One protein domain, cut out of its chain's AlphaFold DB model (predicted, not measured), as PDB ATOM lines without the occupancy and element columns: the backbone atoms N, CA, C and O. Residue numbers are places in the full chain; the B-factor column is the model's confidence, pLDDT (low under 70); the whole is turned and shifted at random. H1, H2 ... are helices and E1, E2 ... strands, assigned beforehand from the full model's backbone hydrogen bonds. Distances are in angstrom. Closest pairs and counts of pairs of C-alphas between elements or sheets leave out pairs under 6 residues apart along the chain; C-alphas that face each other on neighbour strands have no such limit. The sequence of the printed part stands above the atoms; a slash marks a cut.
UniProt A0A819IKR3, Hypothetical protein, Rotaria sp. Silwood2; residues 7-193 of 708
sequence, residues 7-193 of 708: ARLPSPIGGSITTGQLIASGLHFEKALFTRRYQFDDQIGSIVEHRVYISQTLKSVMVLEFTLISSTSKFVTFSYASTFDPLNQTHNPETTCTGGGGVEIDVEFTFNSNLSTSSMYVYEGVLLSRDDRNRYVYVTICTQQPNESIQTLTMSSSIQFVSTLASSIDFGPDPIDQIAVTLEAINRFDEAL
ATOM      1  N   ALA A   7     -20.496  19.894 -10.777       65.19
ATOM      2  CA  ALA A   7     -21.077  20.816  -9.810       65.19
ATOM      3  C   ALA A   7     -20.956  22.259 -10.311       65.19
ATOM      4  O   ALA A   7     -19.846  22.773 -10.472       65.19
ATOM      5  N   ARG A   8     -22.089  22.927 -10.557       67.88
ATOM      6  CA  ARG A   8     -22.102  24.348 -10.916       67.88
ATOM      7  C   ARG A   8     -22.234  25.188  -9.659       67.88
ATOM      8  O   ARG A   8     -23.271  25.199  -9.008       67.88
ATOM      9  N   LEU A   9     -21.196  25.954  -9.355       72.50
ATOM     10  CA  LEU A   9     -21.239  26.873  -8.227       72.50
ATOM     11  C   LEU A   9     -21.817  28.229  -8.662       72.50
ATOM     12  O   LEU A   9     -21.532  28.694  -9.773       72.50
ATOM     13  N   PRO A  10     -22.638  28.873  -7.817       71.44
ATOM     14  CA  PRO A  10     -23.140  30.209  -8.099       71.44
ATOM     15  C   PRO A  10     -21.961  31.180  -8.076       71.44
ATOM     16  O   PRO A  10     -21.110  31.086  -7.194       71.44
ATOM     17  N   SER A  11     -21.906  32.122  -9.024       73.38
ATOM     18  CA  SER A  11     -20.869  33.160  -8.999       73.38
ATOM     19  C   SER A  11     -21.031  33.993  -7.721       73.38
ATOM     20  O   SER A  11     -22.034  34.706  -7.627       73.38
ATOM     21  N   PRO A  12     -20.083  33.952  -6.759       65.06
ATOM     22  CA  PRO A  12     -20.209  34.638  -5.466       65.06
ATOM     23  C   PRO A  12     -20.338  36.156  -5.592       65.06
ATOM     24  O   PRO A  12     -20.805  36.840  -4.688       65.06
ATOM     25  N   ILE A  13     -19.893  36.677  -6.734       69.88
ATOM     26  CA  ILE A  13     -19.892  38.084  -7.082       69.88
ATOM     27  C   ILE A  13     -20.315  38.182  -8.549       69.88
ATOM     28  O   ILE A  13     -19.509  38.097  -9.476       69.88
ATOM     29  N   GLY A  14     -21.614  38.335  -8.764       67.50
ATOM     30  CA  GLY A  14     -22.206  38.633 -10.063       67.50
ATOM     31  C   GLY A  14     -23.270  39.711  -9.905       67.50
ATOM     32  O   GLY A  14     -23.869  39.824  -8.835       67.50
ATOM     33  N   GLY A  15     -23.468  40.523 -10.943       75.69
ATOM     34  CA  GLY A  15     -24.429  41.624 -10.912       75.69
ATOM     35  C   GLY A  15     -24.054  42.829 -11.765       75.69
ATOM     36  O   GLY A  15     -23.020  42.867 -12.442       75.69
ATOM     37  N   SER A  16     -24.913  43.840 -11.731       80.12
ATOM     38  CA  SER A  16     -24.713  45.109 -12.430       80.12
ATOM     39  C   SER A  16     -25.297  46.279 -11.647       80.12
ATOM     40  O   SER A  16     -26.194  46.131 -10.817       80.12
ATOM     41  N   ILE A  17     -24.769  47.470 -11.934       84.56
ATOM     42  CA  ILE A  17     -25.388  48.721 -11.499       84.56
ATOM     43  C   ILE A  17     -26.705  48.888 -12.267       84.56
ATOM     44  O   ILE A  17     -26.714  48.765 -13.492       84.56
ATOM     45  N   THR A  18     -27.798  49.167 -11.557       82.75
ATOM     46  CA  THR A  18     -29.153  49.246 -12.139       82.75
ATOM     47  C   THR A  18     -29.631  50.671 -12.413       82.75
ATOM     48  O   THR A  18     -30.552  50.860 -13.200       82.75
ATOM     49  N   THR A  19     -29.011  51.683 -11.800       82.56
ATOM     50  CA  THR A  19     -29.459  53.090 -11.855       82.56
ATOM     51  C   THR A  19     -28.614  53.983 -12.771       82.56
ATOM     52  O   THR A  19     -28.691  55.200 -12.660       82.56
ATOM     53  N   GLY A  20     -27.777  53.416 -13.644       82.31
ATOM     54  CA  GLY A  20     -26.901  54.176 -14.544       82.31
ATOM     55  C   GLY A  20     -26.766  53.524 -15.917       82.31
ATOM     56  O   GLY A  20     -26.969  52.319 -16.067       82.31
ATOM     57  N   GLN A  21     -26.398  54.316 -16.921       89.12
ATOM     58  CA  GLN A  21     -26.179  53.844 -18.284       89.12
ATOM     59  C   GLN A  21     -24.774  53.248 -18.418       89.12
ATOM     60  O   GLN A  21     -23.785  53.924 -18.140       89.12
ATOM     61  N   LEU A  22     -24.669  51.996 -18.872       89.94
ATOM     62  CA  LEU A  22     -23.386  51.396 -19.252       89.94
ATOM     63  C   LEU A  22     -22.830  52.131 -20.482       89.94
ATOM     64  O   LEU A  22     -23.452  52.109 -21.541       89.94
ATOM     65  N   ILE A  23     -21.666  52.765 -20.340       91.94
ATOM     66  CA  ILE A  23     -21.015  53.534 -21.417       91.94
ATOM     67  C   ILE A  23     -19.763  52.853 -21.974       91.94
ATOM     68  O   ILE A  23     -19.318  53.184 -23.067       91.94
ATOM     69  N   ALA A  24     -19.172  51.925 -21.218       89.69
ATOM     70  CA  ALA A  24     -18.031  51.136 -21.661       89.69
ATOM     71  C   ALA A  24     -17.915  49.846 -20.848       89.69
ATOM     72  O   ALA A  24     -18.193  49.830 -19.646       89.69
ATOM     73  N   SER A  25     -17.420  48.794 -21.485       89.38
ATOM     74  CA  SER A  25     -16.962  47.569 -20.839       89.38
ATOM     75  C   SER A  25     -15.679  47.093 -21.495       89.38
ATOM     76  O   SER A  25     -15.455  47.363 -22.672       89.38
ATOM     77  N   GLY A  26     -14.831  46.397 -20.749       88.12
ATOM     78  CA  GLY A  26     -13.592  45.872 -21.304       88.12
ATOM     79  C   GLY A  26     -12.933  44.847 -20.400       88.12
ATOM     80  O   GLY A  26     -13.078  44.890 -19.178       88.12
ATOM     81  N   LEU A  27     -12.178  43.940 -21.011       88.81
ATOM     82  CA  LEU A  27     -11.287  43.019 -20.320       88.81
ATOM     83  C   LEU A  27      -9.850  43.500 -20.523       88.81
ATOM     84  O   LEU A  27      -9.374  43.616 -21.649       88.81
ATOM     85  N   HIS A  28      -9.162  43.830 -19.434       91.88
ATOM     86  CA  HIS A  28      -7.810  44.372 -19.497       91.88
ATOM     87  C   HIS A  28      -6.784  43.253 -19.304       91.88
ATOM     88  O   HIS A  28      -6.375  43.004 -18.174       91.88
ATOM     89  N   PHE A  29      -6.316  42.617 -20.384       90.94
ATOM     90  CA  PHE A  29      -5.417  41.448 -20.316       90.94
ATOM     91  C   PHE A  29      -4.155  41.667 -19.459       90.94
ATOM     92  O   PHE A  29      -3.842  40.835 -18.613       90.94
ATOM     93  N   GLU A  30      -3.484  42.823 -19.575       90.06
ATOM     94  CA  GLU A  30      -2.273  43.126 -18.778       90.06
ATOM     95  C   GLU A  30      -2.527  43.115 -17.257       90.06
ATOM     96  O   GLU A  30      -1.641  42.819 -16.459       90.06
ATOM     97  N   LYS A  31      -3.750  43.463 -16.849       94.44
ATOM     98  CA  LYS A  31      -4.158  43.596 -15.446       94.44
ATOM     99  C   LYS A  31      -5.106  42.490 -14.997       94.44
ATOM    100  O   LYS A  31      -5.503  42.530 -13.845       94.44
ATOM    101  N   ALA A  32      -5.513  41.607 -15.909       94.62
ATOM    102  CA  ALA A  32      -6.491  40.539 -15.717       94.62
ATOM    103  C   ALA A  32      -7.744  40.926 -14.925       94.62
ATOM    104  O   ALA A  32      -8.214  40.199 -14.049       94.62
ATOM    105  N   LEU A  33      -8.302  42.087 -15.259       93.44
ATOM    106  CA  LEU A  33      -9.511  42.589 -14.627       93.44
ATOM    107  C   LEU A  33     -10.543  42.967 -15.679       93.44
ATOM    108  O   LEU A  33     -10.219  43.510 -16.741       93.44
ATOM    109  N   PHE A  34     -11.797  42.678 -15.363       91.69
ATOM    110  CA  PHE A  34     -12.944  43.084 -16.149       91.69
ATOM    111  C   PHE A  34     -13.491  44.396 -15.595       91.69
ATOM    112  O   PHE A  34     -13.672  44.531 -14.383       91.69
ATOM    113  N   THR A  35     -13.756  45.368 -16.467       91.62
ATOM    114  CA  THR A  35     -14.333  46.657 -16.082       91.62
ATOM    115  C   THR A  35     -15.636  46.946 -16.800       91.62
ATOM    116  O   THR A  35     -15.846  46.585 -17.958       91.62
ATOM    117  N   ARG A  36     -16.511  47.667 -16.102       91.12
ATOM    118  CA  ARG A  36     -17.691  48.329 -16.653       91.12
ATOM    119  C   ARG A  36     -17.760  49.749 -16.119       91.12
ATOM    120  O   ARG A  36     -17.554  49.973 -14.929       91.12
ATOM    121  N   ARG A  37     -18.069  50.710 -16.982       91.44
ATOM    122  CA  ARG A  37     -18.230  52.119 -16.615       91.44
ATOM    123  C   ARG A  37     -19.663  52.548 -16.818       91.44
ATOM    124  O   ARG A  37     -20.227  52.324 -17.887       91.44
ATOM    125  N   TYR A  38     -20.211  53.191 -15.799       90.69
ATOM    126  CA  TYR A  38     -21.585  53.660 -15.785       90.69
ATOM    127  C   TYR A  38     -21.620  55.171 -15.629       90.69
ATOM    128  O   TYR A  38     -20.921  55.721 -14.776       90.69
ATOM    129  N   GLN A  39     -22.438  55.818 -16.449       89.31
ATOM    130  CA  GLN A  39     -22.747  57.237 -16.367       89.31
ATOM    131  C   GLN A  39     -24.142  57.429 -15.763       89.31
ATOM    132  O   GLN A  39     -25.052  56.648 -16.036       89.31
ATOM    133  N   PHE A  40     -24.298  58.465 -14.941       84.75
ATOM    134  CA  PHE A  40     -25.550  58.765 -14.245       84.75
ATOM    135  C   PHE A  40     -26.079  60.133 -14.676       84.75
ATOM    136  O   PHE A  40     -25.390  61.145 -14.514       84.75
ATOM    137  N   ASP A  41     -27.299  60.154 -15.212       70.06
ATOM    138  CA  ASP A  41     -27.935  61.358 -15.765       70.06
ATOM    139  C   ASP A  41     -28.275  62.380 -14.673       70.06
ATOM    140  O   ASP A  41     -28.028  63.578 -14.821       70.06
ATOM    141  N   ASP A  42     -28.732  61.891 -13.521       66.50
ATOM    142  CA  ASP A  42     -29.128  62.677 -12.347       66.50
ATOM    143  C   ASP A  42     -27.937  63.408 -11.689       66.50
ATOM    144  O   ASP A  42     -28.115  64.283 -10.840       66.50
ATOM    145  N   GLN A  43     -26.705  63.035 -12.064       64.56
ATOM    146  CA  GLN A  43     -25.441  63.537 -11.521       64.56
ATOM    147  C   GLN A  43     -24.423  63.792 -12.646       64.56
ATOM    148  O   GLN A  43     -23.308  63.257 -12.638       64.56
ATOM    149  N   ILE A  44     -24.845  64.615 -13.614       63.25
ATOM    150  CA  ILE A  44     -24.162  64.977 -14.870       63.25
ATOM    151  C   ILE A  44     -22.628  64.953 -14.747       63.25
ATOM    152  O   ILE A  44     -22.035  65.761 -14.034       63.25
ATOM    153  N   GLY A  45     -21.978  64.047 -15.486       69.62
ATOM    154  CA  GLY A  45     -20.514  63.919 -15.557       69.62
ATOM    155  C   GLY A  45     -19.887  62.955 -14.541       69.62
ATOM    156  O   GLY A  45     -18.660  62.823 -14.500       69.62
ATOM    157  N   SER A  46     -20.707  62.275 -13.734       84.38
ATOM    158  CA  SER A  46     -20.238  61.248 -12.803       84.38
ATOM    159  C   SER A  46     -20.118  59.882 -13.471       84.38
ATOM    160  O   SER A  46     -21.084  59.381 -14.042       84.38
ATOM    161  N   ILE A  47     -18.928  59.282 -13.382       89.19
ATOM    162  CA  ILE A  47     -18.608  57.969 -13.947       89.19
ATOM    163  C   ILE A  47     -18.134  57.054 -12.824       89.19
ATOM    164  O   ILE A  47     -17.081  57.300 -12.228       89.19
ATOM    165  N   VAL A  48     -18.886  55.983 -12.577       89.62
ATOM    166  CA  VAL A  48     -18.490  54.902 -11.663       89.62
ATOM    167  C   VAL A  48     -17.919  53.752 -12.479       89.62
ATOM    168  O   VAL A  48     -18.540  53.293 -13.438       89.62
ATOM    169  N   GLU A  49     -16.743  53.274 -12.089       90.69
ATOM    170  CA  GLU A  49     -16.141  52.060 -12.622       90.69
ATOM    171  C   GLU A  49     -16.338  50.903 -11.649       90.69
ATOM    172  O   GLU A  49     -15.930  50.950 -10.489       90.69
ATOM    173  N   HIS A  50     -16.976  49.871 -12.176       90.06
ATOM    174  CA  HIS A  50     -17.176  48.557 -11.600       90.06
ATOM    175  C   HIS A  50     -16.048  47.656 -12.113       90.06
ATOM    176  O   HIS A  50     -15.904  47.492 -13.325       90.06
ATOM    177  N   ARG A  51     -15.246  47.089 -11.209       91.69
ATOM    178  CA  ARG A  51     -14.148  46.164 -11.518       91.69
ATOM    179  C   ARG A  51     -14.403  44.804 -10.895       91.69
ATOM    180  O   ARG A  51     -14.791  44.732  -9.733       91.69
ATOM    181  N   VAL A  52     -14.108  43.750 -11.645       91.94
ATOM    182  CA  VAL A  52     -14.116  42.369 -11.163       91.94
ATOM    183  C   VAL A  52     -12.790  41.717 -11.520       91.94
ATOM    184  O   VAL A  52     -12.348  41.803 -12.667       91.94
ATOM    185  N   TYR A  53     -12.161  41.072 -10.546       93.62
ATOM    186  CA  TYR A  53     -10.959  40.274 -10.766       93.62
ATOM    187  C   TYR A  53     -10.882  39.105  -9.784       93.62
ATOM    188  O   TYR A  53     -11.485  39.123  -8.708       93.62
ATOM    189  N   ILE A  54     -10.128  38.081 -10.174       92.56
ATOM    190  CA  ILE A  54      -9.799  36.927  -9.335       92.56
ATOM    191  C   ILE A  54      -8.336  37.079  -8.935       92.56
ATOM    192  O   ILE A  54      -7.473  37.297  -9.788       92.56
ATOM    193  N   SER A  55      -8.047  37.026  -7.637       94.25
ATOM    194  CA  SER A  55      -6.706  37.297  -7.131       94.25
ATOM    195  C   SER A  55      -5.682  36.328  -7.722       94.25
ATOM    196  O   SER A  55      -5.864  35.110  -7.746       94.25
ATOM    197  N   GLN A  56      -4.564  36.885  -8.190       93.56
ATOM    198  CA  GLN A  56      -3.454  36.072  -8.682       93.56
ATOM    199  C   GLN A  56      -2.547  35.640  -7.526       93.56
ATOM    200  O   GLN A  56      -1.932  34.580  -7.593       93.56
ATOM    201  N   THR A  57      -2.500  36.423  -6.444       93.12
ATOM    202  CA  THR A  57      -1.656  36.165  -5.270       93.12
ATOM    203  C   THR A  57      -2.351  35.331  -4.199       93.12
ATOM    204  O   THR A  57      -1.672  34.590  -3.497       93.12
ATOM    205  N   LEU A  58      -3.681  35.410  -4.090       93.00
ATOM    206  CA  LEU A  58      -4.468  34.640  -3.124       93.00
ATOM    207  C   LEU A  58      -5.329  33.592  -3.829       93.00
ATOM    208  O   LEU A  58      -6.005  33.887  -4.817       93.00
ATOM    209  N   LYS A  59      -5.329  32.366  -3.302       89.44
ATOM    210  CA  LYS A  59      -6.083  31.243  -3.862       89.44
ATOM    211  C   LYS A  59      -7.589  31.427  -3.641       89.44
ATOM    212  O   LYS A  59      -8.028  31.692  -2.527       89.44
ATOM    213  N   SER A  60      -8.377  31.245  -4.703       90.12
ATOM    214  CA  SER A  60      -9.850  31.242  -4.665       90.12
ATOM    215  C   SER A  60     -10.482  32.499  -4.045       90.12
ATOM    216  O   SER A  60     -11.512  32.406  -3.378       90.12
ATOM    217  N   VAL A  61      -9.879  33.672  -4.271       93.56
ATOM    218  CA  VAL A  61     -10.411  34.980  -3.849       93.56
ATOM    219  C   VAL A  61     -10.894  35.761  -5.067       93.56
ATOM    220  O   VAL A  61     -10.119  36.037  -5.982       93.56
ATOM    221  N   MET A  62     -12.158  36.169  -5.053       93.12
ATOM    222  CA  MET A  62     -12.771  37.045  -6.050       93.12
ATOM    223  C   MET A  62     -13.090  38.399  -5.414       93.12
ATOM    224  O   MET A  62     -13.563  38.463  -4.277       93.12
ATOM    225  N   VAL A  63     -12.839  39.481  -6.150       93.25
ATOM    226  CA  VAL A  63     -13.047  40.848  -5.666       93.25
ATOM    227  C   VAL A  63     -13.913  41.628  -6.643       93.25
ATOM    228  O   VAL A  63     -13.664  41.639  -7.850       93.25
ATOM    229  N   LEU A  64     -14.905  42.319  -6.090       91.44
ATOM    230  CA  LEU A  64     -15.686  43.354  -6.751       91.44
ATOM    231  C   LEU A  64     -15.342  44.699  -6.144       91.44
ATOM    232  O   LEU A  64     -15.483  44.897  -4.941       91.44
ATOM    233  N   GLU A  65     -14.929  45.635  -6.984       90.69
ATOM    234  CA  GLU A  65     -14.606  46.988  -6.564       90.69
ATOM    235  C   GLU A  65     -15.424  48.016  -7.344       90.69
ATOM    236  O   GLU A  65     -15.554  47.942  -8.567       90.69
ATOM    237  N   PHE A  66     -15.922  49.020  -6.629       89.69
ATOM    238  CA  PHE A  66     -16.486  50.229  -7.207       89.69
ATOM    239  C   PHE A  66     -15.577  51.413  -6.911       89.69
ATOM    240  O   PHE A  66     -15.197  51.657  -5.763       89.69
ATOM    241  N   THR A  67     -15.265  52.175  -7.952       89.25
ATOM    242  CA  THR A  67     -14.490  53.413  -7.851       89.25
ATOM    243  C   THR A  67     -15.182  54.527  -8.611       89.25
ATOM    244  O   THR A  67     -15.746  54.315  -9.683       89.25
ATOM    245  N   LEU A  68     -15.144  55.733  -8.059       88.19
ATOM    246  CA  LEU A  68     -15.549  56.925  -8.786       88.19
ATOM    247  C   LEU A  68     -14.345  57.385  -9.622       88.19
ATOM    248  O   LEU A  68     -13.256  57.531  -9.074       88.19
ATOM    249  N   ILE A  69     -14.511  57.572 -10.934       85.75
ATOM    250  CA  ILE A  69     -13.425  58.010 -11.840       85.75
ATOM    251  C   ILE A  69     -13.533  59.493 -12.161       85.75
ATOM    252  O   ILE A  69     -12.535  60.203 -12.242       85.75
ATOM    253  N   SER A  70     -14.758  59.953 -12.362       81.44
ATOM    254  CA  SER A  70     -15.083  61.343 -12.633       81.44
ATOM    255  C   SER A  70     -16.327  61.675 -11.840       81.44
ATOM    256  O   SER A  70     -17.221  60.836 -11.737       81.44
ATOM    257  N   SER A  71     -16.399  62.877 -11.283       77.62
ATOM    258  CA  SER A  71     -17.643  63.404 -10.740       77.62
ATOM    259  C   SER A  71     -17.627  64.919 -10.685       77.62
ATOM    260  O   SER A  71     -16.610  65.545 -10.400       77.62
ATOM    261  N   THR A  72     -18.794  65.499 -10.932       70.94
ATOM    262  CA  THR A  72     -19.103  66.908 -10.665       70.94
ATOM    263  C   THR A  72     -19.665  67.111  -9.253       70.94
ATOM    264  O   THR A  72     -19.774  68.243  -8.786       70.94
ATOM    265  N   SER A  73     -20.003  66.019  -8.560       70.12
ATOM    266  CA  SER A  73     -20.592  65.991  -7.222       70.12
ATOM    267  C   SER A  73     -19.598  65.449  -6.192       70.12
ATOM    268  O   SER A  73     -18.642  64.750  -6.514       70.12
ATOM    269  N   LYS A  74     -19.809  65.772  -4.908       71.56
ATOM    270  CA  LYS A  74     -18.949  65.257  -3.822       71.56
ATOM    271  C   LYS A  74     -19.115  63.753  -3.590       71.56
ATOM    272  O   LYS A  74     -18.207  63.128  -3.046       71.56
ATOM    273  N   PHE A  75     -20.266  63.198  -3.962       75.56
ATOM    274  CA  PHE A  75     -20.574  61.783  -3.830       75.56
ATOM    275  C   PHE A  75     -21.550  61.307  -4.908       75.56
ATOM    276  O   PHE A  75     -22.345  62.102  -5.410       75.56
ATOM    277  N   VAL A  76     -21.510  60.004  -5.195       80.88
ATOM    278  CA  VAL A  76     -22.451  59.307  -6.082       80.88
ATOM    279  C   VAL A  76     -23.160  58.192  -5.328       80.88
ATOM    280  O   VAL A  76     -22.535  57.474  -4.546       80.88
ATOM    281  N   THR A  77     -24.458  58.039  -5.574       82.75
ATOM    282  CA  THR A  77     -25.272  56.941  -5.037       82.75
ATOM    283  C   THR A  77     -25.807  56.117  -6.196       82.75
ATOM    284  O   THR A  77     -26.291  56.681  -7.173       82.75
ATOM    285  N   PHE A  78     -25.737  54.792  -6.085       84.81
ATOM    286  CA  PHE A  78     -26.300  53.893  -7.084       84.81
ATOM    287  C   PHE A  78     -26.809  52.603  -6.455       84.81
ATOM    288  O   PHE A  78     -26.456  52.243  -5.333       84.81
ATOM    289  N   SER A  79     -27.645  51.897  -7.205       84.88
ATOM    290  CA  SER A  79     -28.119  50.570  -6.820       84.88
ATOM    291  C   SER A  79     -27.352  49.492  -7.574       84.88
ATOM    292  O   SER A  79     -26.979  49.681  -8.735       84.88
ATOM    293  N   TYR A  80     -27.102  48.371  -6.903       84.25
ATOM    294  CA  TYR A  80     -26.455  47.197  -7.479       84.25
ATOM    295  C   TYR A  80     -27.344  45.987  -7.234       84.25
ATOM    296  O   TYR A  80     -27.711  45.706  -6.095       84.25
ATOM    297  N   ALA A  81     -27.681  45.279  -8.306       82.06
ATOM    298  CA  ALA A  81     -28.400  44.020  -8.211       82.06
ATOM    299  C   ALA A  81     -27.389  42.879  -8.286       82.06
ATOM    300  O   ALA A  81     -26.744  42.701  -9.322       82.06
ATOM    301  N   SER A  82     -27.247  42.125  -7.193       79.25
ATOM    302  CA  SER A  82     -26.459  40.897  -7.206       79.25
ATOM    303  C   SER A  82     -27.245  39.759  -7.856       79.25
ATOM    304  O   SER A  82     -28.451  39.640  -7.666       79.25
ATOM    305  N   THR A  83     -26.553  38.913  -8.612       76.81
ATOM    306  CA  THR A  83     -27.087  37.652  -9.147       76.81
ATOM    307  C   THR A  83     -26.709  36.449  -8.282       76.81
ATOM    308  O   THR A  83     -26.924  35.314  -8.697       76.81
ATOM    309  N   PHE A  84     -26.060  36.666  -7.134       82.19
ATOM    310  CA  PHE A  84     -25.631  35.585  -6.257       82.19
ATOM    311  C   PHE A  84     -26.794  35.123  -5.374       82.19
ATOM    312  O   PHE A  84     -27.153  35.787  -4.405       82.19
ATOM    313  N   ASP A  85     -27.360  33.966  -5.709       78.19
ATOM    314  CA  ASP A  85     -28.372  33.280  -4.906       78.19
ATOM    315  C   ASP A  85     -27.987  31.800  -4.752       78.19
ATOM    316  O   ASP A  85     -28.331  30.972  -5.599       78.19
ATOM    317  N   PRO A  86     -27.206  31.450  -3.715       80.25
ATOM    318  CA  PRO A  86     -26.768  30.076  -3.513       80.25
ATOM    319  C   PRO A  86     -27.870  29.154  -2.985       80.25
ATOM    320  O   PRO A  86     -27.712  27.943  -3.075       80.25
ATOM    321  N   LEU A  87     -28.965  29.688  -2.429       84.12
ATOM    322  CA  LEU A  87     -30.026  28.877  -1.820       84.12
ATOM    323  C   LEU A  87     -31.121  28.495  -2.822       84.12
ATOM    324  O   LEU A  87     -31.740  27.447  -2.662       84.12
ATOM    325  N   ASN A  88     -31.345  29.308  -3.860       71.81
ATOM    326  CA  ASN A  88     -32.311  29.014  -4.924       71.81
ATOM    327  C   ASN A  88     -31.620  28.731  -6.264       71.81
ATOM    328  O   ASN A  88     -31.980  29.306  -7.294       71.81
ATOM    329  N   GLN A  89     -30.634  27.833  -6.280       63.84
ATOM    330  CA  GLN A  89     -30.108  27.326  -7.546       63.84
ATOM    331  C   GLN A  89     -31.173  26.458  -8.234       63.84
ATOM    332  O   GLN A  89     -31.278  25.261  -7.997       63.84
ATOM    333  N   THR A  90     -32.018  27.066  -9.069       49.12
ATOM    334  CA  THR A  90     -32.952  26.324  -9.920       49.12
ATOM    335  C   THR A  90     -32.218  25.862 -11.171       49.12
ATOM    336  O   THR A  90     -31.988  26.659 -12.085       49.12
ATOM    337  N   HIS A  91     -31.854  24.586 -11.230       54.31
ATOM    338  CA  HIS A  91     -31.443  23.966 -12.485       54.31
ATOM    339  C   HIS A  91     -32.682  23.677 -13.336       54.31
ATOM    340  O   HIS A  91     -33.728  23.295 -12.811       54.31
ATOM    341  N   ASN A  92     -32.590  23.893 -14.651       43.78
ATOM    342  CA  ASN A  92     -33.605  23.406 -15.578       43.78
ATOM    343  C   ASN A  92     -33.252  21.945 -15.907       43.78
ATOM    344  O   ASN A  92     -32.284  21.729 -16.634       43.78
ATOM    345  N   PRO A  93     -33.988  20.941 -15.397       42.66
ATOM    346  CA  PRO A  93     -33.668  19.533 -15.636       42.66
ATOM    347  C   PRO A  93     -33.816  19.110 -17.112       42.66
ATOM    348  O   PRO A  93     -33.498  17.973 -17.450       42.66
ATOM    349  N   GLU A  94     -34.302  19.998 -17.993       36.06
ATOM    350  CA  GLU A  94     -34.633  19.706 -19.394       36.06
ATOM    351  C   GLU A  94     -33.574  20.101 -20.440       36.06
ATOM    352  O   GLU A  94     -33.841  19.948 -21.631       36.06
ATOM    353  N   THR A  95     -32.368  20.565 -20.083       41.66
ATOM    354  CA  THR A  95     -31.303  20.697 -21.100       41.66
ATOM    355  C   THR A  95     -30.806  19.315 -21.519       41.66
ATOM    356  O   THR A  95     -29.866  18.757 -20.955       41.66
ATOM    357  N   THR A  96     -31.484  18.744 -22.512       34.59
ATOM    358  CA  THR A  96     -31.099  17.524 -23.217       34.59
ATOM    359  C   THR A  96     -29.681  17.660 -23.760       34.59
ATOM    360  O   THR A  96     -29.383  18.598 -24.494       34.59
ATOM    361  N   CYS A  97     -28.821  16.704 -23.405       39.19
ATOM    362  CA  CYS A  97     -27.445  16.583 -23.872       39.19
ATOM    363  C   CYS A  97     -27.380  16.472 -25.405       39.19
ATOM    364  O   CYS A  97     -27.475  15.375 -25.954       39.19
ATOM    365  N   THR A  98     -27.171  17.585 -26.097       33.00
ATOM    366  CA  THR A  98     -26.713  17.607 -27.490       33.00
ATOM    367  C   THR A  98     -25.282  18.141 -27.491       33.00
ATOM    368  O   THR A  98     -25.081  19.337 -27.320       33.00
ATOM    369  N   GLY A  99     -24.299  17.238 -27.594       35.81
ATOM    370  CA  GLY A  99     -22.864  17.563 -27.661       35.81
ATOM    371  C   GLY A  99     -22.118  17.453 -26.323       35.81
ATOM    372  O   GLY A  99     -22.020  18.420 -25.579       35.81
ATOM    373  N   GLY A 100     -21.598  16.262 -25.990       38.72
ATOM    374  CA  GLY A 100     -20.536  16.059 -24.977       38.72
ATOM    375  C   GLY A 100     -20.798  16.480 -23.513       38.72
ATOM    376  O   GLY A 100     -19.906  16.362 -22.671       38.72
ATOM    377  N   GLY A 101     -21.988  16.980 -23.176       40.50
ATOM    378  CA  GLY A 101     -22.294  17.541 -21.859       40.50
ATOM    379  C   GLY A 101     -22.523  16.484 -20.776       40.50
ATOM    380  O   GLY A 101     -23.461  15.692 -20.865       40.50
ATOM    381  N   GLY A 102     -21.687  16.501 -19.734       48.25
ATOM    382  CA  GLY A 102     -21.942  15.802 -18.472       48.25
ATOM    383  C   GLY A 102     -23.254  16.214 -17.779       48.25
ATOM    384  O   GLY A 102     -23.851  17.233 -18.120       48.25
ATOM    385  N   VAL A 103     -23.699  15.423 -16.800       53.62
ATOM    386  CA  VAL A 103     -24.865  15.699 -15.939       53.62
ATOM    387  C   VAL A 103     -24.508  16.817 -14.950       53.62
ATOM    388  O   VAL A 103     -23.480  16.731 -14.288       53.62
ATOM    389  N   GLU A 104     -25.319  17.868 -14.806       60.56
ATOM    390  CA  GLU A 104     -25.113  18.839 -13.716       60.56
ATOM    391  C   GLU A 104     -25.430  18.169 -12.359       60.56
ATOM    392  O   GLU A 104     -26.476  17.542 -12.193       60.56
ATOM    393  N   ILE A 105     -24.491  18.238 -11.410       66.06
ATOM    394  CA  ILE A 105     -24.677  17.833 -10.013       66.06
ATOM    395  C   ILE A 105     -25.058  19.080  -9.223       66.06
ATOM    396  O   ILE A 105     -24.266  20.019  -9.129       66.06
ATOM    397  N   ASP A 106     -26.214  19.046  -8.575       71.75
ATOM    398  CA  ASP A 106     -26.608  20.118  -7.670       71.75
ATOM    399  C   ASP A 106     -25.746  20.114  -6.397       71.75
ATOM    400  O   ASP A 106     -25.381  19.064  -5.847       71.75
ATOM    401  N   VAL A 107     -25.444  21.314  -5.906       80.81
ATOM    402  CA  VAL A 107     -24.859  21.523  -4.581       80.81
ATOM    403  C   VAL A 107     -25.952  22.058  -3.674       80.81
ATOM    404  O   VAL A 107     -26.496  23.134  -3.913       80.81
ATOM    405  N   GLU A 108     -26.274  21.316  -2.621       87.44
ATOM    406  CA  GLU A 108     -27.231  21.779  -1.624       87.44
ATOM    407  C   GLU A 108     -26.514  22.705  -0.647       87.44
ATOM    408  O   GLU A 108     -25.697  22.261   0.164       87.44
ATOM    409  N   PHE A 109     -26.809  24.002  -0.748       90.44
ATOM    410  CA  PHE A 109     -26.279  25.017   0.150       90.44
ATOM    411  C   PHE A 109     -27.202  25.279   1.334       90.44
ATOM    412  O   PHE A 109     -28.421  25.373   1.217       90.44
ATOM    413  N   THR A 110     -26.580  25.515   2.482       92.88
ATOM    414  CA  THR A 110     -27.226  25.975   3.706       92.88
ATOM    415  C   THR A 110     -26.555  27.255   4.190       92.88
ATOM    416  O   THR A 110     -25.337  27.418   4.111       92.88
ATOM    417  N   PHE A 111     -27.357  28.202   4.675       94.00
ATOM    418  CA  PHE A 111     -26.837  29.424   5.280       94.00
ATOM    419  C   PHE A 111     -26.450  29.162   6.737       94.00
ATOM    420  O   PHE A 111     -27.306  28.826   7.561       94.00
ATOM    421  N   ASN A 112     -25.175  29.353   7.073       94.75
ATOM    422  CA  ASN A 112     -24.688  29.155   8.432       94.75
ATOM    423  C   ASN A 112     -24.773  30.470   9.222       94.75
ATOM    424  O   ASN A 112     -23.861  31.300   9.207       94.75
ATOM    425  N   SER A 113     -25.879  30.659   9.941       93.12
ATOM    426  CA  SER A 113     -26.136  31.868  10.734       93.12
ATOM    427  C   SER A 113     -25.226  32.026  11.955       93.12
ATOM    428  O   SER A 113     -25.062  33.145  12.432       93.12
ATOM    429  N   ASN A 114     -24.626  30.942  12.456       94.50
ATOM    430  CA  ASN A 114     -23.751  30.980  13.631       94.50
ATOM    431  C   ASN A 114     -22.351  31.513  13.298       94.50
ATOM    432  O   ASN A 114     -21.718  32.134  14.149       94.50
ATOM    433  N   LEU A 115     -21.867  31.247  12.080       94.69
ATOM    434  CA  LEU A 115     -20.566  31.717  11.592       94.69
ATOM    435  C   LEU A 115     -20.670  33.006  10.768       94.69
ATOM    436  O   LEU A 115     -19.676  33.708  10.587       94.69
ATOM    437  N   SER A 116     -21.868  33.333  10.282       92.75
ATOM    438  CA  SER A 116     -22.114  34.581   9.563       92.75
ATOM    439  C   SER A 116     -22.103  35.792  10.499       92.75
ATOM    440  O   SER A 116     -22.564  35.747  11.637       92.75
ATOM    441  N   THR A 117     -21.610  36.916   9.988       90.88
ATOM    442  CA  THR A 117     -21.534  38.209  10.679       90.88
ATOM    443  C   THR A 117     -22.188  39.301   9.830       90.88
ATOM    444  O   THR A 117     -22.601  39.062   8.697       90.88
ATOM    445  N   SER A 118     -22.239  40.539  10.329       85.38
ATOM    446  CA  SER A 118     -22.722  41.687   9.544       85.38
ATOM    447  C   SER A 118     -21.877  41.995   8.299       85.38
ATOM    448  O   SER A 118     -22.306  42.776   7.455       85.38
ATOM    449  N   SER A 119     -20.663  41.447   8.205       85.50
ATOM    450  CA  SER A 119     -19.698  41.732   7.137       85.50
ATOM    451  C   SER A 119     -19.219  40.495   6.378       85.50
ATOM    452  O   SER A 119     -18.362  40.642   5.509       85.50
ATOM    453  N   MET A 120     -19.725  39.304   6.708       92.56
ATOM    454  CA  MET A 120     -19.392  38.036   6.054       92.56
ATOM    455  C   MET A 120     -20.577  37.082   6.161       92.56
ATOM    456  O   MET A 120     -20.987  36.733   7.265       92.56
ATOM    457  N   TYR A 121     -21.080  36.620   5.024       92.75
ATOM    458  CA  TYR A 121     -22.083  35.565   4.953       92.75
ATOM    459  C   TYR A 121     -21.406  34.245   4.600       92.75
ATOM    460  O   TYR A 121     -20.610  34.197   3.659       92.75
ATOM    461  N   VAL A 122     -21.720  33.195   5.359       95.44
ATOM    462  CA  VAL A 122     -21.144  31.855   5.208       95.44
ATOM    463  C   VAL A 122     -22.213  30.902   4.688       95.44
ATOM    464  O   VAL A 122     -23.253  30.711   5.325       95.44
ATOM    465  N   TYR A 123     -21.935  30.289   3.540       94.62
ATOM    466  CA  TYR A 123     -22.772  29.263   2.926       94.62
ATOM    467  C   TYR A 123     -21.991  27.955   2.853       94.62
ATOM    468  O   TYR A 123     -20.926  27.902   2.236       94.62
ATOM    469  N   GLU A 124     -22.523  26.912   3.478       95.50
ATOM    470  CA  GLU A 124     -21.947  25.566   3.483       95.50
ATOM    471  C   GLU A 124     -22.734  24.695   2.512       95.50
ATOM    472  O   GLU A 124     -23.958  24.604   2.609       95.50
ATOM    473  N   GLY A 125     -22.033  24.097   1.557       91.50
ATOM    474  CA  GLY A 125     -22.594  23.316   0.470       91.50
ATOM    475  C   GLY A 125     -22.079  21.886   0.469       91.50
ATOM    476  O   GLY A 125     -20.887  21.643   0.661       91.50
ATOM    477  N   VAL A 126     -22.969  20.942   0.186       90.44
ATOM    478  CA  VAL A 126     -22.619  19.541  -0.057       90.44
ATOM    479  C   VAL A 126     -23.087  19.137  -1.450       90.44
ATOM    480  O   VAL A 126     -24.224  19.405  -1.836       90.44
ATOM    481  N   LEU A 127     -22.207  18.508  -2.229       86.75
ATOM    482  CA  LEU A 127     -22.618  17.917  -3.502       86.75
ATOM    483  C   LEU A 127     -23.626  16.794  -3.231       86.75
ATOM    484  O   LEU A 127     -23.391  15.930  -2.381       86.75
ATOM    485  N   LEU A 128     -24.728  16.776  -3.986       80.56
ATOM    486  CA  LEU A 128     -25.755  15.735  -3.860       80.56
ATOM    487  C   LEU A 128     -25.288  14.361  -4.362       80.56
ATOM    488  O   LEU A 128     -25.902  13.337  -4.055       80.56
ATOM    489  N   SER A 129     -24.186  14.323  -5.108       76.88
ATOM    490  CA  SER A 129     -23.503  13.096  -5.500       76.88
ATOM    491  C   SER A 129     -22.143  12.973  -4.811       76.88
ATOM    492  O   SER A 129     -21.571  13.930  -4.286       76.88
ATOM    493  N   ARG A 130     -21.626  11.744  -4.793       77.44
ATOM    494  CA  ARG A 130     -20.281  11.460  -4.296       77.44
ATOM    495  C   ARG A 130     -19.263  11.643  -5.414       77.44
ATOM    496  O   ARG A 130     -19.584  11.392  -6.572       77.44
ATOM    497  N   ASP A 131     -18.042  12.026  -5.049       74.81
ATOM    498  CA  ASP A 131     -16.928  12.040  -5.997       74.81
ATOM    499  C   ASP A 131     -16.524  10.624  -6.422       74.81
ATOM    500  O   ASP A 131     -17.025   9.616  -5.911       74.81
ATOM    501  N   ASP A 132     -15.541  10.543  -7.312       69.81
ATOM    502  CA  ASP A 132     -15.058   9.274  -7.840       69.81
ATOM    503  C   ASP A 132     -14.553   8.336  -6.726       69.81
ATOM    504  O   ASP A 132     -14.661   7.113  -6.813       69.81
ATOM    505  N   ARG A 133     -14.038   8.872  -5.616       73.62
ATOM    506  CA  ARG A 133     -13.589   8.087  -4.452       73.62
ATOM    507  C   ARG A 133     -14.734   7.708  -3.509       73.62
ATOM    508  O   ARG A 133     -14.475   7.202  -2.418       73.62
ATOM    509  N   ASN A 134     -15.983   7.900  -3.934       78.50
ATOM    510  CA  ASN A 134     -17.191   7.653  -3.157       78.50
ATOM    511  C   ASN A 134     -17.251   8.513  -1.873       78.50
ATOM    512  O   ASN A 134     -17.811   8.095  -0.853       78.50
ATOM    513  N   ARG A 135     -16.676   9.721  -1.901       82.56
ATOM    514  CA  ARG A 135     -16.654  10.680  -0.786       82.56
ATOM    515  C   ARG A 135     -17.731  11.744  -0.967       82.56
ATOM    516  O   ARG A 135     -18.106  12.069  -2.089       82.56
ATOM    517  N   TYR A 136     -18.206  12.305   0.142       87.12
ATOM    518  CA  TYR A 136     -18.924  13.577   0.082       87.12
ATOM    519  C   TYR A 136     -17.942  14.681  -0.300       87.12
ATOM    520  O   TYR A 136     -16.820  14.703   0.208       87.12
ATOM    521  N   VAL A 137     -18.375  15.582  -1.178       88.81
ATOM    522  CA  VAL A 137     -17.622  16.789  -1.510       88.81
ATOM    523  C   VAL A 137     -18.314  17.964  -0.853       88.81
ATOM    524  O   VAL A 137     -19.486  18.238  -1.108       88.81
ATOM    525  N   TYR A 138     -17.558  18.641  -0.007       93.75
ATOM    526  CA  TYR A 138     -17.982  19.838   0.699       93.75
ATOM    527  C   TYR A 138     -17.386  21.073   0.040       93.75
ATOM    528  O   TYR A 138     -16.229  21.048  -0.399       93.75
ATOM    529  N   VAL A 139     -18.167  22.145  -0.002       93.81
ATOM    530  CA  VAL A 139     -17.791  23.459  -0.523       93.81
ATOM    531  C   VAL A 139     -18.259  24.511   0.472       93.81
ATOM    532  O   VAL A 139     -19.375  24.434   0.969       93.81
ATOM    533  N   THR A 140     -17.438  25.518   0.744       95.75
ATOM    534  CA  THR A 140     -17.857  26.671   1.550       95.75
ATOM    535  C   THR A 140     -17.591  27.955   0.789       95.75
ATOM    536  O   THR A 140     -16.495  28.148   0.260       95.75
ATOM    537  N   ILE A 141     -18.587  28.842   0.760       94.44
ATOM    538  CA  ILE A 141     -18.486  30.189   0.197       94.44
ATOM    539  C   ILE A 141     -18.606  31.200   1.338       94.44
ATOM    540  O   ILE A 141     -19.603  31.213   2.060       94.44
ATOM    541  N   CYS A 142     -17.603  32.067   1.474       94.88
ATOM    542  CA  CYS A 142     -17.634  33.218   2.377       94.88
ATOM    543  C   CYS A 142     -17.663  34.498   1.539       94.88
ATOM    544  O   CYS A 142     -16.750  34.725   0.746       94.88
ATOM    545  N   THR A 143     -18.699  35.328   1.676       92.19
ATOM    546  CA  THR A 143     -18.927  36.471   0.774       92.19
ATOM    547  C   THR A 143     -19.433  37.726   1.481       92.19
ATOM    548  O   THR A 143     -20.114  37.667   2.508       92.19
ATOM    549  N   GLN A 144     -19.119  38.881   0.896       88.56
ATOM    550  CA  GLN A 144     -19.730  40.171   1.193       88.56
ATOM    551  C   GLN A 144     -20.754  40.480   0.104       88.56
ATOM    552  O   GLN A 144     -20.375  40.864  -1.001       88.56
ATOM    553  N   GLN A 145     -22.044  40.333   0.403       71.62
ATOM    554  CA  GLN A 145     -23.082  40.704  -0.555       71.62
ATOM    555  C   GLN A 145     -23.353  42.218  -0.494       71.62
ATOM    556  O   GLN A 145     -23.684  42.734   0.580       71.62
ATOM    557  N   PRO A 146     -23.231  42.957  -1.611       67.12
ATOM    558  CA  PRO A 146     -23.766  44.310  -1.699       67.12
ATOM    559  C   PRO A 146     -25.300  44.265  -1.649       67.12
ATOM    560  O   PRO A 146     -25.934  43.822  -2.603       67.12
ATOM    561  N   ASN A 147     -25.909  44.733  -0.557       56.88
ATOM    562  CA  ASN A 147     -27.364  44.892  -0.493       56.88
ATOM    563  C   ASN A 147     -27.815  46.070  -1.380       56.88
ATOM    564  O   ASN A 147     -27.183  47.124  -1.373       56.88
ATOM    565  N   GLU A 148     -28.919  45.853  -2.101       64.75
ATOM    566  CA  GLU A 148     -29.637  46.628  -3.139       64.75
ATOM    567  C   GLU A 148     -29.278  48.114  -3.392       64.75
ATOM    568  O   GLU A 148     -29.266  48.542  -4.546       64.75
ATOM    569  N   SER A 149     -28.953  48.921  -2.377       60.25
ATOM    570  CA  SER A 149     -28.524  50.323  -2.520       60.25
ATOM    571  C   SER A 149     -27.123  50.547  -1.947       60.25
ATOM    572  O   SER A 149     -26.943  50.606  -0.730       60.25
ATOM    573  N   ILE A 150     -26.130  50.757  -2.817       65.19
ATOM    574  CA  ILE A 150     -24.769  51.115  -2.405       65.19
ATOM    575  C   ILE A 150     -24.706  52.635  -2.248       65.19
ATOM    576  O   ILE A 150     -24.712  53.402  -3.217       65.19
ATOM    577  N   GLN A 151     -24.679  53.092  -0.997       58.25
ATOM    578  CA  GLN A 151     -24.687  54.518  -0.700       58.25
ATOM    579  C   GLN A 151     -23.273  55.102  -0.684       58.25
ATOM    580  O   GLN A 151     -22.424  54.699   0.105       58.25
ATOM    581  N   THR A 152     -23.093  56.132  -1.518       65.44
ATOM    582  CA  THR A 152     -22.083  57.188  -1.365       65.44
ATOM    583  C   THR A 152     -20.635  56.751  -1.625       65.44
ATOM    584  O   THR A 152     -19.858  56.501  -0.708       65.44
ATOM    585  N   LEU A 153     -20.227  56.783  -2.894       67.56
ATOM    586  CA  LEU A 153     -18.813  56.795  -3.285       67.56
ATOM    587  C   LEU A 153     -18.296  58.226  -3.411       67.56
ATOM    588  O   LEU A 153     -18.918  59.054  -4.072       67.56
ATOM    589  N   THR A 154     -17.141  58.501  -2.806       72.81
ATOM    590  CA  THR A 154     -16.391  59.758  -2.961       72.81
ATOM    591  C   THR A 154     -15.151  59.541  -3.827       72.81
ATOM    592  O   THR A 154     -14.700  58.411  -4.000       72.81
ATOM    593  N   MET A 155     -14.553  60.620  -4.341       70.88
ATOM    594  CA  MET A 155     -13.368  60.531  -5.212       70.88
ATOM    595  C   MET A 155     -12.129  59.912  -4.542       70.88
ATOM    596  O   MET A 155     -11.234  59.447  -5.239       70.88
ATOM    597  N   SER A 156     -12.067  59.898  -3.209       67.94
ATOM    598  CA  SER A 156     -10.944  59.359  -2.429       67.94
ATOM    599  C   SER A 156     -11.208  57.970  -1.835       67.94
ATOM    600  O   SER A 156     -10.395  57.489  -1.051       67.94
ATOM    601  N   SER A 157     -12.343  57.343  -2.144       75.75
ATOM    602  CA  SER A 157     -12.758  56.062  -1.559       75.75
ATOM    603  C   SER A 157     -13.089  55.043  -2.641       75.75
ATOM    604  O   SER A 157     -13.752  55.395  -3.617       75.75
ATOM    605  N   SER A 158     -12.722  53.782  -2.429       84.56
ATOM    606  CA  SER A 158     -13.299  52.648  -3.148       84.56
ATOM    607  C   SER A 158     -14.159  51.807  -2.208       84.56
ATOM    608  O   SER A 158     -13.945  51.790  -0.994       84.56
ATOM    609  N   ILE A 159     -15.164  51.138  -2.767       87.31
ATOM    610  CA  ILE A 159     -15.954  50.137  -2.048       87.31
ATOM    611  C   ILE A 159     -15.569  48.782  -2.622       87.31
ATOM    612  O   ILE A 159     -15.722  48.565  -3.821       87.31
ATOM    613  N   GLN A 160     -15.077  47.889  -1.767       89.50
ATOM    614  CA  GLN A 160     -14.662  46.543  -2.147       89.50
ATOM    615  C   GLN A 160     -15.501  45.485  -1.433       89.50
ATOM    616  O   GLN A 160     -15.658  45.524  -0.209       89.50
ATOM    617  N   PHE A 161     -15.976  44.519  -2.210       90.56
ATOM    618  CA  PHE A 161     -16.640  43.305  -1.762       90.56
ATOM    619  C   PHE A 161     -15.751  42.114  -2.098       90.56
ATOM    620  O   PHE A 161     -15.304  41.958  -3.234       90.56
ATOM    621  N   VAL A 162     -15.486  41.286  -1.093       92.88
ATOM    622  CA  VAL A 162     -14.642  40.098  -1.211       92.88
ATOM    623  C   VAL A 162     -15.513  38.853  -1.137       92.88
ATOM    624  O   VAL A 162     -16.461  38.790  -0.356       92.88
ATOM    625  N   SER A 163     -15.184  37.856  -1.949       93.88
ATOM    626  CA  SER A 163     -15.714  36.505  -1.818       93.88
ATOM    627  C   SER A 163     -14.605  35.486  -1.930       93.88
ATOM    628  O   SER A 163     -13.671  35.651  -2.711       93.88
ATOM    629  N   THR A 164     -14.729  34.418  -1.161       94.75
ATOM    630  CA  THR A 164     -13.782  33.314  -1.157       94.75
ATOM    631  C   THR A 164     -14.512  31.991  -1.202       94.75
ATOM    632  O   THR A 164     -15.687  31.890  -0.836       94.75
ATOM    633  N   LEU A 165     -13.795  30.983  -1.677       92.81
ATOM    634  CA  LEU A 165     -14.297  29.632  -1.809       92.81
ATOM    635  C   LEU A 165     -13.231  28.648  -1.352       92.81
ATOM    636  O   LEU A 165     -12.056  28.802  -1.695       92.81
ATOM    637  N   ALA A 166     -13.650  27.618  -0.627       94.44
ATOM    638  CA  ALA A 166     -12.849  26.427  -0.379       94.44
ATOM    639  C   ALA A 166     -13.658  25.178  -0.718       94.44
ATOM    640  O   ALA A 166     -14.882  25.159  -0.583       94.44
ATOM    641  N   SER A 167     -12.964  24.135  -1.159       91.69
ATOM    642  CA  SER A 167     -13.548  22.818  -1.399       91.69
ATOM    643  C   SER A 167     -12.729  21.755  -0.686       91.69
ATOM    644  O   SER A 167     -11.512  21.863  -0.590       91.69
ATOM    645  N   SER A 168     -13.382  20.681  -0.251       91.25
ATOM    646  CA  SER A 168     -12.708  19.461   0.223       91.25
ATOM    647  C   SER A 168     -11.678  18.907  -0.780       91.25
ATOM    648  O   SER A 168     -10.710  18.274  -0.366       91.25
ATOM    649  N   ILE A 169     -11.822  19.206  -2.078       86.62
ATOM    650  CA  ILE A 169     -10.859  18.840  -3.133       86.62
ATOM    651  C   ILE A 169      -9.513  19.569  -2.965       86.62
ATOM    652  O   ILE A 169      -8.475  19.016  -3.322       86.62
ATOM    653  N   ASP A 170      -9.495  20.766  -2.364       86.88
ATOM    654  CA  ASP A 170      -8.265  21.548  -2.150       86.88
ATOM    655  C   ASP A 170      -7.247  20.845  -1.241       86.88
ATOM    656  O   ASP A 170      -6.059  21.160  -1.288       86.88
ATOM    657  N   PHE A 171      -7.711  19.907  -0.417       87.12
ATOM    658  CA  PHE A 171      -6.907  19.138   0.533       87.12
ATOM    659  C   PHE A 171      -6.394  17.823  -0.069       87.12
ATOM    660  O   PHE A 171      -5.659  17.076   0.576       87.12
ATOM    661  N   GLY A 172      -6.777  17.543  -1.316       80.94
ATOM    662  CA  GLY A 172      -6.306  16.413  -2.088       80.94
ATOM    663  C   GLY A 172      -7.102  15.112  -1.874       80.94
ATOM    664  O   GLY A 172      -8.338  15.112  -1.798       80.94
ATOM    665  N   PRO A 173      -6.413  13.959  -1.897       75.31
ATOM    666  CA  PRO A 173      -7.033  12.650  -2.100       75.31
ATOM    667  C   PRO A 173      -7.823  12.094  -0.906       75.31
ATOM    668  O   PRO A 173      -8.615  11.160  -1.097       75.31
ATOM    669  N   ASP A 174      -7.601  12.621   0.296       82.75
ATOM    670  CA  ASP A 174      -8.128  12.064   1.544       82.75
ATOM    671  C   ASP A 174      -9.486  12.677   1.921       82.75
ATOM    672  O   ASP A 174      -9.752  13.830   1.587       82.75
ATOM    673  N   PRO A 175     -10.413  11.928   2.549       84.75
ATOM    674  CA  PRO A 175     -11.693  12.481   2.987       84.75
ATOM    675  C   PRO A 175     -11.508  13.620   3.994       84.75
ATOM    676  O   PRO A 175     -10.800  13.461   4.985       84.75
ATOM    677  N   ILE A 176     -12.205  14.730   3.759       92.00
ATOM    678  CA  ILE A 176     -12.211  15.917   4.616       92.00
ATOM    679  C   ILE A 176     -13.650  16.232   5.009       92.00
ATOM    680  O   ILE A 176     -14.564  16.044   4.206       92.00
ATOM    681  N   ASP A 177     -13.858  16.678   6.245       93.06
ATOM    682  CA  ASP A 177     -15.172  17.093   6.729       93.06
ATOM    683  C   ASP A 177     -15.506  18.548   6.353       93.06
ATOM    684  O   ASP A 177     -14.646  19.353   5.999       93.06
ATOM    685  N   GLN A 178     -16.791  18.895   6.442       94.62
ATOM    686  CA  GLN A 178     -17.280  20.248   6.171       94.62
ATOM    687  C   GLN A 178     -16.607  21.307   7.061       94.62
ATOM    688  O   GLN A 178     -16.381  22.426   6.609       94.62
ATOM    689  N   ILE A 179     -16.260  20.969   8.310       95.75
ATOM    690  CA  ILE A 179     -15.697  21.920   9.279       95.75
ATOM    691  C   ILE A 179     -14.338  22.423   8.797       95.75
ATOM    692  O   ILE A 179     -14.099  23.630   8.792       95.75
ATOM    693  N   ALA A 180     -13.458  21.524   8.358       96.44
ATOM    694  CA  ALA A 180     -12.149  21.891   7.832       96.44
ATOM    695  C   ALA A 180     -12.260  22.761   6.568       96.44
ATOM    696  O   ALA A 180     -11.539  23.752   6.444       96.44
ATOM    697  N   VAL A 181     -13.199  22.445   5.669       96.94
ATOM    698  CA  VAL A 181     -13.465  23.259   4.467       96.94
ATOM    699  C   VAL A 181     -13.965  24.653   4.844       96.94
ATOM    700  O   VAL A 181     -13.504  25.649   4.288       96.94
ATOM    701  N   THR A 182     -14.864  24.744   5.823       97.19
ATOM    702  CA  THR A 182     -15.397  26.021   6.302       97.19
ATOM    703  C   THR A 182     -14.329  26.879   6.968       97.19
ATOM    704  O   THR A 182     -14.241  28.069   6.669       97.19
ATOM    705  N   LEU A 183     -13.477  26.293   7.814       96.50
ATOM    706  CA  LEU A 183     -12.357  27.009   8.428       96.50
ATOM    707  C   LEU A 183     -11.382  27.545   7.374       96.50
ATOM    708  O   LEU A 183     -10.942  28.684   7.479       96.50
ATOM    709  N   GLU A 184     -11.086  26.763   6.338       96.75
ATOM    710  CA  GLU A 184     -10.227  27.200   5.236       96.75
ATOM    711  C   GLU A 184     -10.847  28.354   4.434       96.75
ATOM    712  O   GLU A 184     -10.155  29.324   4.124       96.75
ATOM    713  N   ALA A 185     -12.151  28.310   4.139       96.69
ATOM    714  CA  ALA A 185     -12.836  29.423   3.475       96.69
ATOM    715  C   ALA A 185     -12.806  30.706   4.326       96.69
ATOM    716  O   ALA A 185     -12.509  31.779   3.803       96.69
ATOM    717  N   ILE A 186     -13.045  30.597   5.638       96.75
ATOM    718  CA  ILE A 186     -12.970  31.736   6.567       96.75
ATOM    719  C   ILE A 186     -11.539  32.282   6.637       96.75
ATOM    720  O   ILE A 186     -11.349  33.490   6.525       96.75
ATOM    721  N   ASN A 187     -10.524  31.419   6.725       96.50
ATOM    722  CA  ASN A 187      -9.121  31.841   6.742       96.50
ATOM    723  C   ASN A 187      -8.736  32.611   5.469       96.50
ATOM    724  O   ASN A 187      -8.115  33.671   5.559       96.50
ATOM    725  N   ARG A 188      -9.141  32.121   4.286       96.12
ATOM    726  CA  ARG A 188      -8.928  32.826   3.007       96.12
ATOM    727  C   ARG A 188      -9.613  34.191   3.003       96.12
ATOM    728  O   ARG A 188      -9.051  35.167   2.507       96.12
ATOM    729  N   PHE A 189     -10.827  34.261   3.544       96.50
ATOM    730  CA  PHE A 189     -11.592  35.498   3.635       96.50
ATOM    731  C   PHE A 189     -10.931  36.518   4.572       96.50
ATOM    732  O   PHE A 189     -10.747  37.672   4.183       96.50
ATOM    733  N   ASP A 190     -10.512  36.094   5.764       95.88
ATOM    734  CA  ASP A 190      -9.833  36.940   6.748       95.88
ATOM    735  C   ASP A 190      -8.470  37.435   6.239       95.88
ATOM    736  O   ASP A 190      -8.125  38.611   6.413       95.88
ATOM    737  N   GLU A 191      -7.711  36.582   5.542       96.12
ATOM    738  CA  GLU A 191      -6.472  36.991   4.874       96.12
ATOM    739  C   GLU A 191      -6.751  38.065   3.811       96.12
ATOM    740  O   GLU A 191      -6.090  39.110   3.787       96.12
ATOM    741  N   ALA A 192      -7.759  37.846   2.960       95.94
ATOM    742  CA  ALA A 192      -8.139  38.802   1.928       95.94
ATOM    743  C   ALA A 192      -8.597  40.144   2.524       95.94
ATOM    744  O   ALA A 192      -8.223  41.202   2.017       95.94
ATOM    745  N   LEU A 193      -9.347  40.134   3.632       94.38
ATOM    746  CA  LEU A 193      -9.735  41.359   4.333       94.38
ATOM    747  C   LEU A 193      -8.543  42.088   4.957       94.38
ATOM    748  O   LEU A 193      -8.489  43.318   4.898       94.38
TER     749      LEU A 193
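AT A GLANCE: This is residues 7 to 193 of the 708 residues of the protein "Hypothetical protein" of Rotaria sp. Silwood2 (UniProt A0A819IKR3). A large, strongly twisted sheet of eight strands curls like part of a barrel; the small sheet E1 E6 E11 covers part of it beside E3, E4 and E5, a sandwich only partly face to face, and helix H2 runs along the large sheet over E12 and E10. Residues 96 to 102, ahead of E7, stick out. The printed part has 187 residues, mostly strand, with twelve named strands and then two named helices. The large sheet's order is E2 - E3 - E4 - E5 - E12 - E10 - E9 - E8 and the small one's E1 - E6 - E11, both all antiparallel. The whole is only just compact, close to loose, with a radius of gyration of the C-alphas of 18.8 A and spans of 60 by 41 by 34 A.

HOW THE PARTS SIT: Start at E1, residues 15 to 17, antiparallel to E6, residues 76 to 82: N 81 and O 16 are 3.0 A apart. E6 is staggered, and its residues 76 to 79 pair with E11, residues 149 to 153, with N 150 and O 78 at 2.9 A. Next read E2, 21 to 28, E3, 33 to 40, E4, 46 to 54, and E5, 61 to 70, a meander of hairpins, each strand the antiparallel neighbour of the one before; find N 23 and O 37 at 2.9 A, N 36 and O 50 at 2.8 A, N 49 and O 67 at 2.8 A. The closest C-alphas of E5 and E11, Leu 68 and Leu 153, are 6.4 A apart; the facing parts of the two sheets are 8.6 A centre to centre. E7, 103 to 105, pairs with no named strand and runs on into E8, 107 to 111, at 21 degrees. E8, E9, 121 to 130, and E10, 136 to 143, form a second meander, with N 110 and O 124 at 2.8 A and N 125 and O 139 at 2.7 A. E12, 158 to 167, has E5 and E10 as neighbours, with N 62 and O 163, and N 164 and O 142, each at 2.8 A. H1, 168 to 171, only grazes this sheet. H2, 178 to 193, makes two layers with it, a helix on one face, at a height over the sheet of 8.0 A; its closest C-alpha pair with E12 is Ala 185 and Ala 166, 4.9 A. Every O i to N i+4 pair of H2 is within hydrogen-bond range; H1 is too short for one.

IN THESE COORDINATES: Find C-alpha 15, where E1 begins, at (-24.429, 41.624, -10.912). E5 spans 28.2 A, E9 25.9 A, and E12 29.9 A from C-alpha 158 at (-13.299, 52.648, -3.148). H2 runs 22.5 A to C-alpha 193 at (-9.735, 41.359, 4.333).

THE WHOLE: The C-alphas farthest apart, Thr 72 and Asn 134, are 59.8 A apart. The printed part has no cut; E6 to E7 is the long link, residues 83 to 102. Mean pLDDT of the printed part is 81.6, with 36 residues under 70, among them 89 to 105.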